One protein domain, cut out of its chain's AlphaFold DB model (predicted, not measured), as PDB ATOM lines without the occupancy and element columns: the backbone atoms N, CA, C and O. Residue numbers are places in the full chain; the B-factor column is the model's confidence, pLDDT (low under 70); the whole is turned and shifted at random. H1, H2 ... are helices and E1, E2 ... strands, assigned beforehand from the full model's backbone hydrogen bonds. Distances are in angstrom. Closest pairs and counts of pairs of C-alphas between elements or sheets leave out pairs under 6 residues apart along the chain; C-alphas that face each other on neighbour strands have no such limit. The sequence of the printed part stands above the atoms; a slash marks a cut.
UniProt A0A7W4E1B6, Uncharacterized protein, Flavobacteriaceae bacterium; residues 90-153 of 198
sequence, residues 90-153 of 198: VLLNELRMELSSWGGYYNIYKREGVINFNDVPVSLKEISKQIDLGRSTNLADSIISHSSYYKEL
ATOM      1  N   VAL A  90     118.801 173.731 159.978       82.69
ATOM      2  CA  VAL A  90     119.738 174.839 159.821       82.69
ATOM      3  C   VAL A  90     119.836 175.283 158.358       82.69
ATOM      4  O   VAL A  90     119.548 176.443 158.069       82.69
ATOM      5  N   LEU A  91     120.120 174.365 157.426       86.56
ATOM      6  CA  LEU A  91     120.176 174.678 155.991       86.56
ATOM      7  C   LEU A  91     118.844 175.243 155.471       86.56
ATOM      8  O   LEU A  91     118.817 176.189 154.683       86.56
ATOM      9  N   LEU A  92     117.723 174.682 155.928       90.31
ATOM     10  CA  LEU A  92     116.393 175.170 155.578       90.31
ATOM     11  C   LEU A  92     116.198 176.626 156.024       90.31
ATOM     12  O   LEU A  92     115.648 177.432 155.275       90.31
ATOM     13  N   ASN A  93     116.654 176.977 157.228       86.12
ATOM     14  CA  ASN A  93     116.556 178.337 157.747       86.12
ATOM     15  C   ASN A  93     117.470 179.315 156.995       86.12
ATOM     16  O   ASN A  93     117.010 180.409 156.670       86.12
ATOM     17  N   GLU A  94     118.697 178.920 156.644       85.75
ATOM     18  CA  GLU A  94     119.578 179.745 155.803       85.75
ATOM     19  C   GLU A  94     118.949 180.061 154.453       85.75
ATOM     20  O   GLU A  94     118.832 181.230 154.082       85.75
ATOM     21  N   LEU A  95     118.467 179.032 153.754       91.75
ATOM     22  CA  LEU A  95     117.820 179.207 152.458       91.75
ATOM     23  C   LEU A  95     116.581 180.095 152.578       91.75
ATOM     24  O   LEU A  95     116.361 180.960 151.739       91.75
ATOM     25  N   ARG A  96     115.782 179.957 153.643       92.44
ATOM     26  CA  ARG A  96     114.632 180.847 153.881       92.44
ATOM     27  C   ARG A  96     115.053 182.303 154.075       92.44
ATOM     28  O   ARG A  96     114.375 183.192 153.552       92.44
ATOM     29  N   MET A  97     116.137 182.559 154.807       89.00
ATOM     30  CA  MET A  97     116.671 183.911 155.001       89.00
ATOM     31  C   MET A  97     117.190 184.495 153.686       89.00
ATOM     32  O   MET A  97     116.850 185.628 153.339       89.00
ATOM     33  N   GLU A  98     117.947 183.711 152.920       92.12
ATOM     34  CA  GLU A  98     118.474 184.129 151.624       92.12
ATOM     35  C   GLU A  98     117.350 184.407 150.614       92.12
ATOM     36  O   GLU A  98     117.316 185.473 149.996       92.12
ATOM     37  N   LEU A  99     116.366 183.509 150.503       96.38
ATOM     38  CA  LEU A  99     115.182 183.704 149.661       96.38
ATOM     39  C   LEU A  99     114.401 184.962 150.057       96.38
ATOM     40  O   LEU A  99     113.940 185.697 149.187       96.38
ATOM     41  N   SER A 100     114.272 185.241 151.358       94.38
ATOM     42  CA  SER A 100     113.601 186.456 151.842       94.38
ATOM     43  C   SER A 100     114.366 187.719 151.435       94.38
ATOM     44  O   SER A 100     113.752 188.691 150.994       94.38
ATOM     45  N   SER A 101     115.700 187.689 151.514       94.12
ATOM     46  CA  SER A 101     116.567 188.780 151.055       94.12
ATOM     47  C   SER A 101     116.402 189.039 149.553       94.12
ATOM     48  O   SER A 101     116.124 190.167 149.138       94.12
ATOM     49  N   TRP A 102     116.468 187.987 148.729       96.88
ATOM     50  CA  TRP A 102     116.294 188.100 147.278       96.88
ATOM     51  C   TRP A 102     114.878 188.515 146.867       96.88
ATOM     52  O   TRP A 102     114.716 189.323 145.949       96.88
ATOM     53  N   GLY A 103     113.850 188.024 147.564       96.00
ATOM     54  CA  GLY A 103     112.468 188.464 147.371       96.00
ATOM     55  C   GLY A 103     112.299 189.953 147.681       96.00
ATOM     56  O   GLY A 103     111.714 190.691 146.888       96.00
ATOM     57  N   GLY A 104     112.891 190.423 148.785       94.56
ATOM     58  CA  GLY A 104     112.943 191.843 149.136       94.56
ATOM     59  C   GLY A 104     113.665 192.687 148.084       94.56
ATOM     60  O   GLY A 104     113.141 193.715 147.652       94.56
ATOM     61  N   TYR A 105     114.822 192.221 147.604       95.50
ATOM     62  CA  TYR A 105     115.571 192.868 146.524       95.50
ATOM     63  C   TYR A 105     114.711 193.043 145.265       95.50
ATOM     64  O   TYR A 105     114.578 194.159 144.752       95.50
ATOM     65  N   TYR A 106     114.075 191.970 144.785       96.31
ATOM     66  CA  TYR A 106     113.181 192.055 143.630       96.31
ATOM     67  C   TYR A 106     112.033 193.032 143.889       96.31
ATOM     68  O   TYR A 106     111.700 193.840 143.024       96.31
ATOM     69  N   ASN A 107     111.450 193.012 145.086       93.31
ATOM     70  CA  ASN A 107     110.336 193.883 145.421       93.31
ATOM     71  C   ASN A 107     110.682 195.375 145.416       93.31
ATOM     72  O   ASN A 107     109.828 196.175 145.036       93.31
ATOM     73  N   ILE A 108     111.920 195.739 145.752       95.62
ATOM     74  CA  ILE A 108     112.402 197.124 145.714       95.62
ATOM     75  C   ILE A 108     112.738 197.549 144.281       95.62
ATOM     76  O   ILE A 108     112.289 198.595 143.820       95.62
ATOM     77  N   TYR A 109     113.537 196.749 143.574       96.38
ATOM     78  CA  TYR A 109     114.150 197.189 142.316       96.38
ATOM     79  C   TYR A 109     113.394 196.749 141.063       96.38
ATOM     80  O   TYR A 109     113.644 197.295 139.990       96.38
ATOM     81  N   LYS A 110     112.511 195.750 141.179       94.62
ATOM     82  CA  LYS A 110     111.765 195.125 140.072       94.62
ATOM     83  C   LYS A 110     112.669 194.694 138.910       94.62
ATOM     84  O   LYS A 110     112.279 194.745 137.746       94.62
ATOM     85  N   ARG A 111     113.899 194.281 139.232       93.62
ATOM     86  CA  ARG A 111     114.883 193.771 138.273       93.62
ATOM     87  C   ARG A 111     114.811 192.257 138.232       93.62
ATOM     88  O   ARG A 111     114.952 191.607 139.263       93.62
ATOM     89  N   GLU A 112     114.614 191.720 137.038       94.06
ATOM     90  CA  GLU A 112     114.677 190.281 136.807       94.06
ATOM     91  C   GLU A 112     116.113 189.764 136.905       94.06
ATOM     92  O   GLU A 112     117.085 190.490 136.689       94.06
ATOM     93  N   GLY A 113     116.232 188.481 137.226       96.06
ATOM     94  CA  GLY A 113     117.502 187.793 137.395       96.06
ATOM     95  C   GLY A 113     117.281 186.352 137.829       96.06
ATOM     96  O   GLY A 113     116.161 185.958 138.162       96.06
ATOM     97  N   VAL A 114     118.352 185.565 137.819       97.38
ATOM     98  CA  VAL A 114     118.354 184.175 138.278       97.38
ATOM     99  C   VAL A 114     119.413 184.035 139.355       97.38
ATOM    100  O   VAL A 114     120.558 184.432 139.147       97.38
ATOM    101  N   ILE A 115     119.021 183.468 140.489       97.06
ATOM    102  CA  ILE A 115     119.928 183.074 141.563       97.06
ATOM    103  C   ILE A 115     120.159 181.573 141.439       97.06
ATOM    104  O   ILE A 115     119.213 180.813 141.235       97.06
ATOM    105  N   ASN A 116     121.419 181.152 141.511       95.56
ATOM    106  CA  ASN A 116     121.784 179.743 141.454       95.56
ATOM    107  C   ASN A 116     122.074 179.235 142.867       95.56
ATOM    108  O   ASN A 116     123.072 179.622 143.469       95.56
ATOM    109  N   PHE A 117     121.209 178.358 143.371       93.50
ATOM    110  CA  PHE A 117     121.377 177.689 144.655       93.50
ATOM    111  C   PHE A 117     122.023 176.321 144.431       93.50
ATOM    112  O   PHE A 117     121.343 175.298 144.405       93.50
ATOM    113  N   ASN A 118     123.344 176.325 144.235       90.06
ATOM    114  CA  ASN A 118     124.178 175.126 144.111       90.06
ATOM    115  C   ASN A 118     123.730 174.102 143.059       90.06
ATOM    116  O   ASN A 118     123.774 172.921 143.366       90.06
ATOM    117  N   ASP A 119     123.400 174.559 141.843       92.31
ATOM    118  CA  ASP A 119     122.859 173.824 140.674       92.31
ATOM    119  C   ASP A 119     121.344 173.980 140.445       92.31
ATOM    120  O   ASP A 119     120.848 173.599 139.381       92.31
ATOM    121  N   VAL A 120     120.624 174.626 141.369       96.94
ATOM    122  CA  VAL A 120     119.193 174.924 141.223       96.94
ATOM    123  C   VAL A 120     118.985 176.401 140.867       96.94
ATOM    124  O   VAL A 120     119.030 177.263 141.752       96.94
ATOM    125  N   PRO A 121     118.736 176.740 139.589       97.50
ATOM    126  CA  PRO A 121     118.419 178.106 139.195       97.50
ATOM    127  C   PRO A 121     116.980 178.471 139.581       97.50
ATOM    128  O   PRO A 121     116.028 177.792 139.194       97.50
ATOM    129  N   VAL A 122     116.805 179.590 140.282       98.00
ATOM    130  CA  VAL A 122     115.488 180.146 140.623       98.00
ATOM    131  C   VAL A 122     115.438 181.619 140.224       98.00
ATOM    132  O   VAL A 122     116.322 182.404 140.562       98.00
ATOM    133  N   SER A 123     114.403 182.012 139.479       98.06
ATOM    134  CA  SER A 123     114.225 183.415 139.082       98.06
ATOM    135  C   SER A 123     113.843 184.301 140.271       98.06
ATOM    136  O   SER A 123     113.058 183.885 141.125       98.06
ATOM    137  N   LEU A 124     114.321 185.546 140.290       97.81
ATOM    138  CA  LEU A 124     113.968 186.544 141.307       97.81
ATOM    139  C   LEU A 124     112.449 186.764 141.407       97.81
ATOM    140  O   LEU A 124     111.914 186.881 142.509       97.81
ATOM    141  N   LYS A 125     111.742 186.742 140.273       96.81
ATOM    142  CA  LYS A 125     110.279 186.814 140.233       96.81
ATOM    143  C   LYS A 125     109.600 185.632 140.922       96.81
ATOM    144  O   LYS A 125     108.636 185.837 141.657       96.81
ATOM    145  N   GLU A 126     110.080 184.408 140.698       97.12
ATOM    146  CA  GLU A 126     109.537 183.222 141.373       97.12
ATOM    147  C   GLU A 126     109.837 183.257 142.872       97.12
ATOM    148  O   GLU A 126     108.939 182.990 143.668       97.12
ATOM    149  N   ILE A 127     111.050 183.669 143.264       97.81
ATOM    150  CA  ILE A 127     111.405 183.876 144.674       97.81
ATOM    151  C   ILE A 127     110.414 184.853 145.313       97.81
ATOM    152  O   ILE A 127     109.727 184.483 146.261       97.81
ATOM    153  N   SER A 128     110.272 186.063 144.758       97.12
ATOM    154  CA  SER A 128     109.344 187.081 145.268       97.12
ATOM    155  C   SER A 128     107.922 186.546 145.401       97.12
ATOM    156  O   SER A 128     107.310 186.692 146.453       97.12
ATOM    157  N   LYS A 129     107.413 185.866 144.368       96.69
ATOM    158  CA  LYS A 129     106.073 185.275 144.380       96.69
ATOM    159  C   LYS A 129     105.899 184.264 145.516       96.69
ATOM    160  O   LYS A 129     104.870 184.280 146.183       96.69
ATOM    161  N   GLN A 130     106.866 183.374 145.742       97.44
ATOM    162  CA  GLN A 130     106.771 182.394 146.829       97.44
ATOM    163  C   GLN A 130     106.884 183.056 148.208       97.44
ATOM    164  O   GLN A 130     106.185 182.632 149.129       97.44
ATOM    165  N   ILE A 131     107.701 184.108 148.354       95.69
ATOM    166  CA  ILE A 131     107.771 184.902 149.589       95.69
ATOM    167  C   ILE A 131     106.429 185.586 149.878       95.69
ATOM    168  O   ILE A 131     105.909 185.431 150.981       95.69
ATOM    169  N   ASP A 132     105.825 186.250 148.889       94.81
ATOM    170  CA  ASP A 132     104.533 186.940 149.036       94.81
ATOM    171  C   ASP A 132     103.395 185.966 149.405       94.81
ATOM    172  O   ASP A 132     102.450 186.324 150.106       94.81
ATOM    173  N   LEU A 133     103.502 184.704 148.974       96.31
ATOM    174  CA  LEU A 133     102.573 183.623 149.322       96.31
ATOM    175  C   LEU A 133     102.859 182.965 150.684       96.31
ATOM    176  O   LEU A 133     102.143 182.035 151.061       96.31
ATOM    177  N   GLY A 134     103.909 183.377 151.401       94.31
ATOM    178  CA  GLY A 134     104.338 182.748 152.655       94.31
ATOM    179  C   GLY A 134     104.910 181.333 152.482       94.31
ATOM    180  O   GLY A 134     104.900 180.542 153.422       94.31
ATOM    181  N   ARG A 135     105.400 180.984 151.286       96.12
ATOM    182  CA  ARG A 135     105.854 179.635 150.888       96.12
ATOM    183  C   ARG A 135     107.376 179.503 150.802       96.12
ATOM    184  O   ARG A 135     107.889 178.641 150.090       96.12
ATOM    185  N   SER A 136     108.108 180.336 151.542       93.69
ATOM    186  CA  SER A 136     109.577 180.303 151.567       93.69
ATOM    187  C   SER A 136     110.122 178.933 151.972       93.69
ATOM    188  O   SER A 136     111.072 178.451 151.364       93.69
ATOM    189  N   THR A 137     109.477 178.264 152.934       95.19
ATOM    190  CA  THR A 137     109.839 176.907 153.363       95.19
ATOM    191  C   THR A 137     109.693 175.891 152.232       95.19
ATOM    192  O   THR A 137     110.628 175.144 151.969       95.19
ATOM    193  N   ASN A 138     108.568 175.897 151.509       96.56
ATOM    194  CA  ASN A 138     108.332 174.975 150.394       96.56
ATOM    195  C   ASN A 138     109.351 175.170 149.266       96.56
ATOM    196  O   ASN A 138     109.814 174.192 148.680       96.56
ATOM    197  N   LEU A 139     109.698 176.425 148.963       97.62
ATOM    198  CA  LEU A 139     110.714 176.727 147.959       97.62
ATOM    199  C   LEU A 139     112.104 176.261 148.420       97.62
ATOM    200  O   LEU A 139     112.805 175.614 147.649       97.62
ATOM    201  N   ALA A 140     112.475 176.509 149.678       96.56
ATOM    202  CA  ALA A 140     113.737 176.034 150.243       96.56
ATOM    203  C   ALA A 140     113.832 174.492 150.252       96.56
ATOM    204  O   ALA A 140     114.834 173.935 149.810       96.56
ATOM    205  N   ASP A 141     112.773 173.785 150.656       96.50
ATOM    206  CA  ASP A 141     112.702 172.317 150.589       96.50
ATOM    207  C   ASP A 141     112.813 171.791 149.145       96.50
ATOM    208  O   ASP A 141     113.445 170.759 148.884       96.50
ATOM    209  N   SER A 142     112.218 172.502 148.184       96.94
ATOM    210  CA  SER A 142     112.342 172.178 146.764       96.94
ATOM    211  C   SER A 142     113.788 172.337 146.289       96.94
ATOM    212  O   SER A 142     114.318 171.410 145.681       96.94
ATOM    213  N   ILE A 143     114.457 173.436 146.642       97.38
ATOM    214  CA  ILE A 143     115.874 173.661 146.325       97.38
ATOM    215  C   ILE A 143     116.743 172.529 146.890       97.38
ATOM    216  O   ILE A 143     117.508 171.914 146.149       97.38
ATOM    217  N   ILE A 144     116.570 172.182 148.170       95.12
ATOM    218  CA  ILE A 144     117.328 171.100 148.820       95.12
ATOM    219  C   ILE A 144     117.127 169.759 148.101       95.12
ATOM    220  O   ILE A 144     118.084 169.019 147.892       95.12
ATOM    221  N   SER A 145     115.892 169.423 147.724       95.38
ATOM    222  CA  SER A 145     115.588 168.121 147.110       95.38
ATOM    223  C   SER A 145     116.066 167.997 145.657       95.38
ATOM    224  O   SER A 145     116.362 166.889 145.197       95.38
ATOM    225  N   HIS A 146     116.186 169.115 144.939       96.81
ATOM    226  CA  HIS A 146     116.656 169.124 143.554       96.81
ATOM    227  C   HIS A 146     118.174 169.285 143.448       96.81
ATOM    228  O   HIS A 146     118.745 168.746 142.500       96.81
ATOM    229  N   SER A 147     118.830 169.893 144.440       95.31
ATOM    230  CA  SER A 147     120.274 170.108 144.389       95.31
ATOM    231  C   SER A 147     121.085 168.858 144.688       95.31
ATOM    232  O   SER A 147     120.934 168.235 145.744       95.31
ATOM    233  N   SER A 148     121.973 168.484 143.764       92.81
ATOM    234  CA  SER A 148     122.898 167.363 143.975       92.81
ATOM    235  C   SER A 148     123.827 167.622 145.164       92.81
ATOM    236  O   SER A 148     124.002 166.744 146.009       92.81
ATOM    237  N   TYR A 149     124.309 168.858 145.287       89.25
ATOM    238  CA  TYR A 149     125.165 169.318 146.371       89.25
ATOM    239  C   TYR A 149     124.488 169.193 147.743       89.25
ATOM    240  O   TYR A 149     125.016 168.531 148.637       89.25
ATOM    241  N   TYR A 150     123.284 169.755 147.916       90.25
ATOM    242  CA  TYR A 150     122.597 169.688 149.213       90.25
ATOM    243  C   TYR A 150     122.180 168.265 149.596       90.25
ATOM    244  O   TYR A 150     122.254 167.906 150.773       90.25
ATOM    245  N   LYS A 151     121.784 167.430 148.626       90.06
ATOM    246  CA  LYS A 151     121.495 166.009 148.880       90.06
ATOM    247  C   LYS A 151     122.717 165.271 149.412       90.06
ATOM    248  O   LYS A 151     122.602 164.551 150.399       90.06
ATOM    249  N   GLU A 152     123.870 165.476 148.784       87.50
ATOM    250  CA  GLU A 152     125.116 164.823 149.177       87.50
ATOM    251  C   GLU A 152     125.551 165.243 150.588       87.50
ATOM    252  O   GLU A 152     125.947 164.402 151.400       87.50
ATOM    253  N   LEU A 153     125.408 166.531 150.909       83.38
ATOM    254  CA  LEU A 153     125.692 167.079 152.236       83.38
ATOM    255  C   LEU A 153     124.789 166.504 153.331       83.38
ATOM    256  O   LEU A 153     125.265 166.205 154.427       83.38
TER     257      LEU A 153
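AT A GLANCE: This is residues 90 to 153 of the 198 residues of an uncharacterized protein of Flavobacteriaceae bacterium (UniProt A0A7W4E1B6). One long helix, H1, packs across H2 and H3, which form a V, while the small hairpin of E1 and E2 spans the V's open side. The short helix H4 turns off H3 at one end of the elongated outline. The printed part has 64 residues, with named elements in the order H1, E1, E2, H2, H3, H4; the two-strand sheet is antiparallel and the class mostly helix. It is compact, with a radius of gyration of the C-alphas of 11.1 A and spans of 35 by 20 by 14 A.

HOW THE PARTS SIT: H1, residues 90 to 109, touches H2, residues 124 to 132, with residues 99 to 107 alone; the closest C-alphas, Gly 103 and Ser 128, are 4.0 A apart. Their lines are only just about perpendicular, at 72 degrees. E1, residues 114 to 117, and E2, residues 120 to 123, form an antiparallel hairpin, with N 115 and O 122 within hydrogen-bond range at 2.9 A. H3, residues 136 to 146, is the hub, touching three helices. It touches H1, whose residues 92 to 100 alone take part, at a steep tilt of 64 degrees, opposite ways; the closest C-alphas, Arg 96 and Ser 136, are 5.6 A apart. H2 and H3 touch at a steep tilt of 47 degrees, opposite ways, with the C-alphas of Gln 130 and Ser 136 closest, 5.9 A apart. H4, residues 148 to 153, touches H3 only at the corner, and only just, with 3 pairs of C-alphas within 8 A; the closest, Ile 144 and Tyr 150, are 5.5 A apart. In H1, H2, H3 and H4 every O i to N i+4 pair is within hydrogen-bond range.

IN THESE COORDINATES: H1 starts at C-alpha 90, (119.738, 174.839, 159.821), and is 28.9 A long. E1 measures 9.6 A, E2 10.1 A, H2 12.2 A, H3 15.5 A and H4 8.7 A. H4 ends at C-alpha 153, (125.692, 167.079, 152.236).

THE WHOLE: The C-alphas farthest apart, of Ile 108 and Glu 152, are 34.9 A apart. The printed part has no cut, its five links are tight, and no printed residue is under 70 in pLDDT.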